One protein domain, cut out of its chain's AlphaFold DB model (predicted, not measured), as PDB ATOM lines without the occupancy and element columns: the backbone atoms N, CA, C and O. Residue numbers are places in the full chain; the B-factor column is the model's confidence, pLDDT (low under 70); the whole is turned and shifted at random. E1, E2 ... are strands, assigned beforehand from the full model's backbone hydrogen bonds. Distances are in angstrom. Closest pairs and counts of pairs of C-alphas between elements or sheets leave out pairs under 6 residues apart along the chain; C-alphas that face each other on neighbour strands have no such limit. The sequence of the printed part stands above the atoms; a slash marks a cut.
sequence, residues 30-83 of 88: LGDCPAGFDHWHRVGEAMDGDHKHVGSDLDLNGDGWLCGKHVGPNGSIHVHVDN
ATOM      1  N   LEU A  30      87.844 162.723 308.884       78.75
ATOM      2  CA  LEU A  30      88.707 163.751 309.449       78.75
ATOM      3  C   LEU A  30      87.898 164.674 310.365       78.75
ATOM      4  O   LEU A  30      87.245 165.606 309.915       78.75
ATOM      5  N   GLY A  31      88.002 164.455 311.675       77.25
ATOM      6  CA  GLY A  31      87.339 165.280 312.689       77.25
ATOM      7  C   GLY A  31      86.154 164.583 313.347       77.25
ATOM      8  O   GLY A  31      85.969 163.374 313.207       77.25
ATOM      9  N   ASP A  32      85.364 165.364 314.081       83.19
ATOM     10  CA  ASP A  32      84.230 164.885 314.868       83.19
ATOM     11  C   ASP A  32      82.967 165.670 314.533       83.19
ATOM     12  O   ASP A  32      82.998 166.871 314.241       83.19
ATOM     13  N   CYS A  33      81.828 164.990 314.649       85.88
ATOM     14  CA  CYS A  33      80.551 165.655 314.504       85.88
ATOM     15  C   CYS A  33      80.220 166.536 315.714       85.88
ATOM     16  O   CYS A  33      80.459 166.145 316.860       85.88
ATOM     17  N   PRO A  34      79.627 167.717 315.476       85.75
ATOM     18  CA  PRO A  34      79.142 168.577 316.545       85.75
ATOM     19  C   PRO A  34      78.115 167.867 317.418       85.75
ATOM     20  O   PRO A  34      77.387 166.972 316.982       85.75
ATOM     21  N   ALA A  35      77.987 168.346 318.656       86.56
ATOM     22  CA  ALA A  35      77.001 167.828 319.591       86.56
ATOM     23  C   ALA A  35      75.586 167.831 318.982       86.56
ATOM     24  O   ALA A  35      75.066 168.858 318.538       86.56
ATOM     25  N   GLY A  36      74.945 166.662 319.003       85.44
ATOM     26  CA  GLY A  36      73.585 166.475 318.509       85.44
ATOM     27  C   GLY A  36      73.466 166.157 317.020       85.44
ATOM     28  O   GLY A  36      72.326 166.046 316.571       85.44
ATOM     29  N   PHE A  37      74.575 166.006 316.292       88.19
ATOM     30  CA  PHE A  37      74.628 165.340 314.990       88.19
ATOM     31  C   PHE A  37      75.066 163.895 315.217       88.19
ATOM     32  O   PHE A  37      76.116 163.641 315.804       88.19
ATOM     33  N   ASP A  38      74.196 162.958 314.859       84.00
ATOM     34  CA  ASP A  38      74.222 161.579 315.349       84.00
ATOM     35  C   ASP A  38      74.587 160.548 314.280       84.00
ATOM     36  O   ASP A  38      74.769 159.373 314.602       84.00
ATOM     37  N   HIS A  39      74.738 160.972 313.027       83.94
ATOM     38  CA  HIS A  39      75.152 160.095 311.943       83.94
ATOM     39  C   HIS A  39      76.124 160.773 310.982       83.94
ATOM     40  O   HIS A  39      76.173 161.992 310.849       83.94
ATOM     41  N   TRP A  40      76.902 159.935 310.308       85.56
ATOM     42  CA  TRP A  40      77.786 160.327 309.223       85.56
ATOM     43  C   TRP A  40      77.055 160.145 307.900       85.56
ATOM     44  O   TRP A  40      76.467 159.089 307.673       85.56
ATOM     45  N   HIS A  41      77.114 161.152 307.038       85.31
ATOM     46  CA  HIS A  41      76.484 161.142 305.723       85.31
ATOM     47  C   HIS A  41      77.551 161.293 304.647       85.31
ATOM     48  O   HIS A  41      78.431 162.141 304.769       85.31
ATOM     49  N   ARG A  42      77.498 160.476 303.594       85.31
ATOM     50  CA  ARG A  42      78.489 160.543 302.522       85.31
ATOM     51  C   ARG A  42      78.095 161.578 301.477       85.31
ATOM     52  O   ARG A  42      76.949 161.644 301.034       85.31
ATOM     53  N   VAL A  43      79.057 162.388 301.058       84.31
ATOM     54  CA  VAL A  43      78.811 163.478 300.107       84.31
ATOM     55  C   VAL A  43      78.328 162.903 298.775       84.31
ATOM     56  O   VAL A  43      78.943 161.998 298.213       84.31
ATOM     57  N   GLY A  44      77.207 163.421 298.267       76.62
ATOM     58  CA  GLY A  44      76.609 162.967 297.007       76.62
ATOM     59  C   GLY A  44      75.852 161.636 297.085       76.62
ATOM     60  O   GLY A  44      75.304 161.199 296.073       76.62
ATOM     61  N   GLU A  45      75.775 160.999 298.258       76.62
ATOM     62  CA  GLU A  45      74.891 159.855 298.468       76.62
ATOM     63  C   GLU A  45      73.450 160.361 298.608       76.62
ATOM     64  O   GLU A  45      73.062 160.954 299.622       76.62
ATOM     65  N   ALA A  46      72.666 160.173 297.543       62.62
ATOM     66  CA  ALA A  46      71.232 160.408 297.563       62.62
ATOM     67  C   ALA A  46      70.573 159.289 298.378       62.62
ATOM     68  O   ALA A  46      70.613 158.124 297.982       62.62
ATOM     69  N   MET A  47      69.991 159.640 299.525       62.47
ATOM     70  CA  MET A  47      69.195 158.701 300.312       62.47
ATOM     71  C   MET A  47      67.849 158.487 299.619       62.47
ATOM     72  O   MET A  47      67.195 159.441 299.200       62.47
ATOM     73  N   ASP A  48      67.446 157.227 299.496       56.44
ATOM     74  CA  ASP A  48      66.176 156.826 298.897       56.44
ATOM     75  C   ASP A  48      65.022 157.236 299.841       56.44
ATOM     76  O   ASP A  48      64.830 156.636 300.900       56.44
ATOM     77  N   GLY A  49      64.290 158.302 299.501       63.44
ATOM     78  CA  GLY A  49      63.143 158.805 300.271       63.44
ATOM     79  C   GLY A  49      62.850 160.298 300.057       63.44
ATOM     80  O   GLY A  49      63.739 161.075 299.726       63.44
ATOM     81  N   ASP A  50      61.596 160.716 300.276       66.38
ATOM     82  CA  ASP A  50      61.127 162.119 300.204       66.38
ATOM     83  C   ASP A  50      61.608 162.961 301.415       66.38
ATOM     84  O   ASP A  50      60.824 163.617 302.111       66.38
ATOM     85  N   HIS A  51      62.905 162.931 301.714       73.62
ATOM     86  CA  HIS A  51      63.489 163.716 302.800       73.62
ATOM     87  C   HIS A  51      63.921 165.099 302.305       73.62
ATOM     88  O   HIS A  51      64.419 165.271 301.192       73.62
ATOM     89  N   LYS A  52      63.732 166.122 303.144       81.56
ATOM     90  CA  LYS A  52      64.234 167.474 302.859       81.56
ATOM     91  C   LYS A  52      65.610 167.652 303.479       81.56
ATOM     92  O   LYS A  52      65.757 167.501 304.687       81.56
ATOM     93  N   HIS A  53      66.576 168.044 302.663       82.12
ATOM     94  CA  HIS A  53      67.935 168.337 303.100       82.12
ATOM     95  C   HIS A  53      68.059 169.825 303.444       82.12
ATOM     96  O   HIS A  53      67.585 170.685 302.697       82.12
ATOM     97  N   VAL A  54      68.643 170.139 304.599       82.19
ATOM     98  CA  VAL A  54      68.854 171.512 305.076       82.19
ATOM     99  C   VAL A  54      70.287 171.655 305.569       82.19
ATOM    100  O   VAL A  54      70.725 170.893 306.421       82.19
ATOM    101  N   GLY A  55      71.000 172.677 305.099       82.56
ATOM    102  CA  GLY A  55      72.374 172.948 305.519       82.56
ATOM    103  C   GLY A  55      73.352 172.869 304.356       82.56
ATOM    104  O   GLY A  55      73.011 173.272 303.243       82.56
ATOM    105  N   SER A  56      74.576 172.426 304.635       78.69
ATOM    106  CA  SER A  56      75.627 172.310 303.626       78.69
ATOM    107  C   SER A  56      75.834 170.853 303.241       78.69
ATOM    108  O   SER A  56      76.135 170.031 304.099       78.69
ATOM    109  N   ASP A  57      75.721 170.577 301.944       79.94
ATOM    110  CA  ASP A  57      76.119 169.305 301.334       79.94
ATOM    111  C   ASP A  57      77.550 169.370 300.762       79.94
ATOM    112  O   ASP A  57      77.939 168.545 299.934       79.94
ATOM    113  N   LEU A  58      78.321 170.399 301.135       82.19
ATOM    114  CA  LEU A  58      79.683 170.604 300.660       82.19
ATOM    115  C   LEU A  58      80.680 170.013 301.648       82.19
ATOM    116  O   LEU A  58      80.668 170.363 302.823       82.19
ATOM    117  N   ASP A  59      81.572 169.192 301.112       85.62
ATOM    118  CA  ASP A  59      82.749 168.663 301.789       85.62
ATOM    119  C   ASP A  59      83.883 169.693 301.772       85.62
ATOM    120  O   ASP A  59      84.464 169.974 300.717       85.62
ATOM    121  N   LEU A  60      84.170 170.307 302.915       85.44
ATOM    122  CA  LEU A  60      85.149 171.388 303.010       85.44
ATOM    123  C   LEU A  60      86.554 170.899 303.380       85.44
ATOM    124  O   LEU A  60      87.516 171.629 303.121       85.44
ATOM    125  N   ASN A  61      86.706 169.713 303.976       83.38
ATOM    126  CA  ASN A  61      88.019 169.107 304.253       83.38
ATOM    127  C   ASN A  61      88.443 168.056 303.215       83.38
ATOM    128  O   ASN A  61      89.611 167.664 303.214       83.38
ATOM    129  N   GLY A  62      87.547 167.661 302.311       85.12
ATOM    130  CA  GLY A  62      87.814 166.701 301.247       85.12
ATOM    131  C   GLY A  62      87.857 165.253 301.729       85.12
ATOM    132  O   GLY A  62      88.503 164.428 301.075       85.12
ATOM    133  N   ASP A  63      87.255 164.942 302.879       85.88
ATOM    134  CA  ASP A  63      87.260 163.593 303.444       85.88
ATOM    135  C   ASP A  63      86.081 162.725 302.972       85.88
ATOM    136  O   ASP A  63      86.058 161.522 303.223       85.88
ATOM    137  N   GLY A  64      85.137 163.304 302.230       87.75
ATOM    138  CA  GLY A  64      83.959 162.644 301.682       87.75
ATOM    139  C   GLY A  64      82.793 162.503 302.659       87.75
ATOM    140  O   GLY A  64      81.817 161.819 302.321       87.75
ATOM    141  N   TRP A  65      82.863 163.122 303.839       87.44
ATOM    142  CA  TRP A  65      81.919 162.931 304.931       87.44
ATOM    143  C   TRP A  65      81.318 164.236 305.454       87.44
ATOM    144  O   TRP A  65      81.962 165.262 305.611       87.44
ATOM    145  N   LEU A  66      80.038 164.158 305.802       88.81
ATOM    146  CA  LEU A  66      79.277 165.204 306.470       88.81
ATOM    147  C   LEU A  66      78.684 164.652 307.763       88.81
ATOM    148  O   LEU A  66      78.485 163.446 307.930       88.81
ATOM    149  N   CYS A  67      78.346 165.554 308.668       89.06
ATOM    150  CA  CYS A  67      77.605 165.261 309.878       89.06
ATOM    151  C   CYS A  67      76.123 165.514 309.647       89.06
ATOM    152  O   CYS A  67      75.710 166.614 309.276       89.06
ATOM    153  N   GLY A  68      75.321 164.486 309.895       89.75
ATOM    154  CA  GLY A  68      73.885 164.498 309.712       89.75
ATOM    155  C   GLY A  68      73.111 164.486 311.027       89.75
ATOM    156  O   GLY A  68      73.576 163.997 312.061       89.75
ATOM    157  N   LYS A  69      71.896 165.034 310.980       89.88
ATOM    158  CA  LYS A  69      70.900 164.932 312.047       89.88
ATOM    159  C   LYS A  69      69.497 164.820 311.468       89.88
ATOM    160  O   LYS A  69      69.071 165.683 310.701       89.88
ATOM    161  N   HIS A  70      68.744 163.822 311.916       89.44
ATOM    162  CA  HIS A  70      67.318 163.736 311.617       89.44
ATOM    163  C   HIS A  70      66.527 164.703 312.502       89.44
ATOM    164  O   HIS A  70      66.657 164.702 313.729       89.44
ATOM    165  N   VAL A  71      65.683 165.532 311.891       87.25
ATOM    166  CA  VAL A  71      64.789 166.457 312.595       87.25
ATOM    167  C   VAL A  71      63.370 166.414 312.023       87.25
ATOM    168  O   VAL A  71      63.109 165.877 310.947       87.25
ATOM    169  N   GLY A  72      62.434 166.999 312.773       84.12
ATOM    170  CA  GLY A  72      61.022 167.058 312.404       84.12
ATOM    171  C   GLY A  72      60.261 165.746 312.643       84.12
ATOM    172  O   GLY A  72      60.828 164.757 313.114       84.12
ATOM    173  N   PRO A  73      58.949 165.730 312.348       81.69
ATOM    174  CA  PRO A  73      58.127 164.536 312.496       81.69
ATOM    175  C   PRO A  73      58.695 163.392 311.653       81.69
ATOM    176  O   PRO A  73      58.972 163.573 310.464       81.69
ATOM    177  N   ASN A  74      58.868 162.229 312.283       83.44
ATOM    178  CA  ASN A  74      59.371 160.994 311.669       83.44
ATOM    179  C   ASN A  74      60.764 161.102 311.017       83.44
ATOM    180  O   ASN A  74      61.084 160.283 310.165       83.44
ATOM    181  N   GLY A  75      61.581 162.104 311.370       82.56
ATOM    182  CA  GLY A  75      62.904 162.284 310.755       82.56
ATOM    183  C   GLY A  75      62.848 162.703 309.281       82.56
ATOM    184  O   GLY A  75      63.767 162.432 308.519       82.56
ATOM    185  N   SER A  76      61.764 163.359 308.858       85.56
ATOM    186  CA  SER A  76      61.557 163.784 307.461       85.56
ATOM    187  C   SER A  76      62.537 164.856 306.962       85.56
ATOM    188  O   SER A  76      62.590 165.128 305.761       85.56
ATOM    189  N   ILE A  77      63.304 165.482 307.855       86.38
ATOM    190  CA  ILE A  77      64.276 166.518 307.510       86.38
ATOM    191  C   ILE A  77      65.665 166.051 307.938       86.38
ATOM    192  O   ILE A  77      65.872 165.699 309.098       86.38
ATOM    193  N   HIS A  78      66.610 166.089 307.009       87.62
ATOM    194  CA  HIS A  78      68.010 165.768 307.240       87.62
ATOM    195  C   HIS A  78      68.790 167.076 307.280       87.62
ATOM    196  O   HIS A  78      68.807 167.835 306.310       87.62
ATOM    197  N   VAL A  79      69.391 167.375 308.427       88.62
ATOM    198  CA  VAL A  79      70.261 168.539 308.576       88.62
ATOM    199  C   VAL A  79      71.696 168.092 308.378       88.62
ATOM    200  O   VAL A  79      72.146 167.218 309.114       88.62
ATOM    201  N   HIS A  80      72.404 168.701 307.431       89.62
ATOM    202  CA  HIS A  80      73.802 168.395 307.135       89.62
ATOM    203  C   HIS A  80      74.717 169.573 307.470       89.62
ATOM    204  O   HIS A  80      74.416 170.734 307.164       89.62
ATOM    205  N   VAL A  81      75.845 169.264 308.102       88.25
ATOM    206  CA  VAL A  81      76.952 170.192 308.343       88.25
ATOM    207  C   VAL A  81      78.272 169.493 308.064       88.25
ATOM    208  O   VAL A  81      78.392 168.283 308.227       88.25
ATOM    209  N   ASP A  82      79.270 170.265 307.670       85.38
ATOM    210  CA  ASP A  82      80.631 169.777 307.489       85.38
ATOM    211  C   ASP A  82      81.267 169.395 308.843       85.38
ATOM    212  O   ASP A  82      80.947 169.991 309.877       85.38
ATOM    213  N   ASN A  83      82.146 168.392 308.858       83.62
ATOM    214  CA  ASN A  83      82.813 167.876 310.064       83.62
ATOM    215  C   ASN A  83      84.152 168.576 310.382       83.62
ATOM    216  O   ASN A  83      84.769 168.284 311.408       83.62
TER     217      ASN A  83
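This is residues 30 to 83 of the 88 residues of an uncharacterized protein of Chloroflexi bacterium (UniProt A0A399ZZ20). What shape is this? It has little regular structure: one strongly twisted sheet of four strands, E1, E3, E4, E2 across, mixed, with the hairpin E3 and E4 in its middle, one loop joining the edge strands E1 and E2, and another leading from E2 to E3. What makes it up? Of 54 printed residues, 21 are in E1 to E4, class all strand. How large is it? It is compact, radius of gyration of the C-alphas 10.6 A, spanning 30 by 23 by 14 A.

What comes first? E1, residues 39 to 42, is an edge strand, antiparallel to E3, residues 65 to 71; N 41 and O 66 are 2.8 A apart. What follows? E2, residues 52 to 55, the other edge strand, is parallel to E4, residues 77 to 82; N 78 and O 52 are 2.8 A apart. And the inner strands? E3 and E4 form a hairpin, antiparallel at 149 degrees; N 67 and O 81 are 2.8 A apart.

Where does E1 begin? C-alpha 39 is at (75.152, 160.095, 311.943). Where does E4 end? C-alpha 82 is at (80.631, 169.777, 307.489); E3 measures 19.1 A, E4 16.7 A.

Any cut? The printed part has no cut. Where is confidence low? Residues 46 to 50 are under 70.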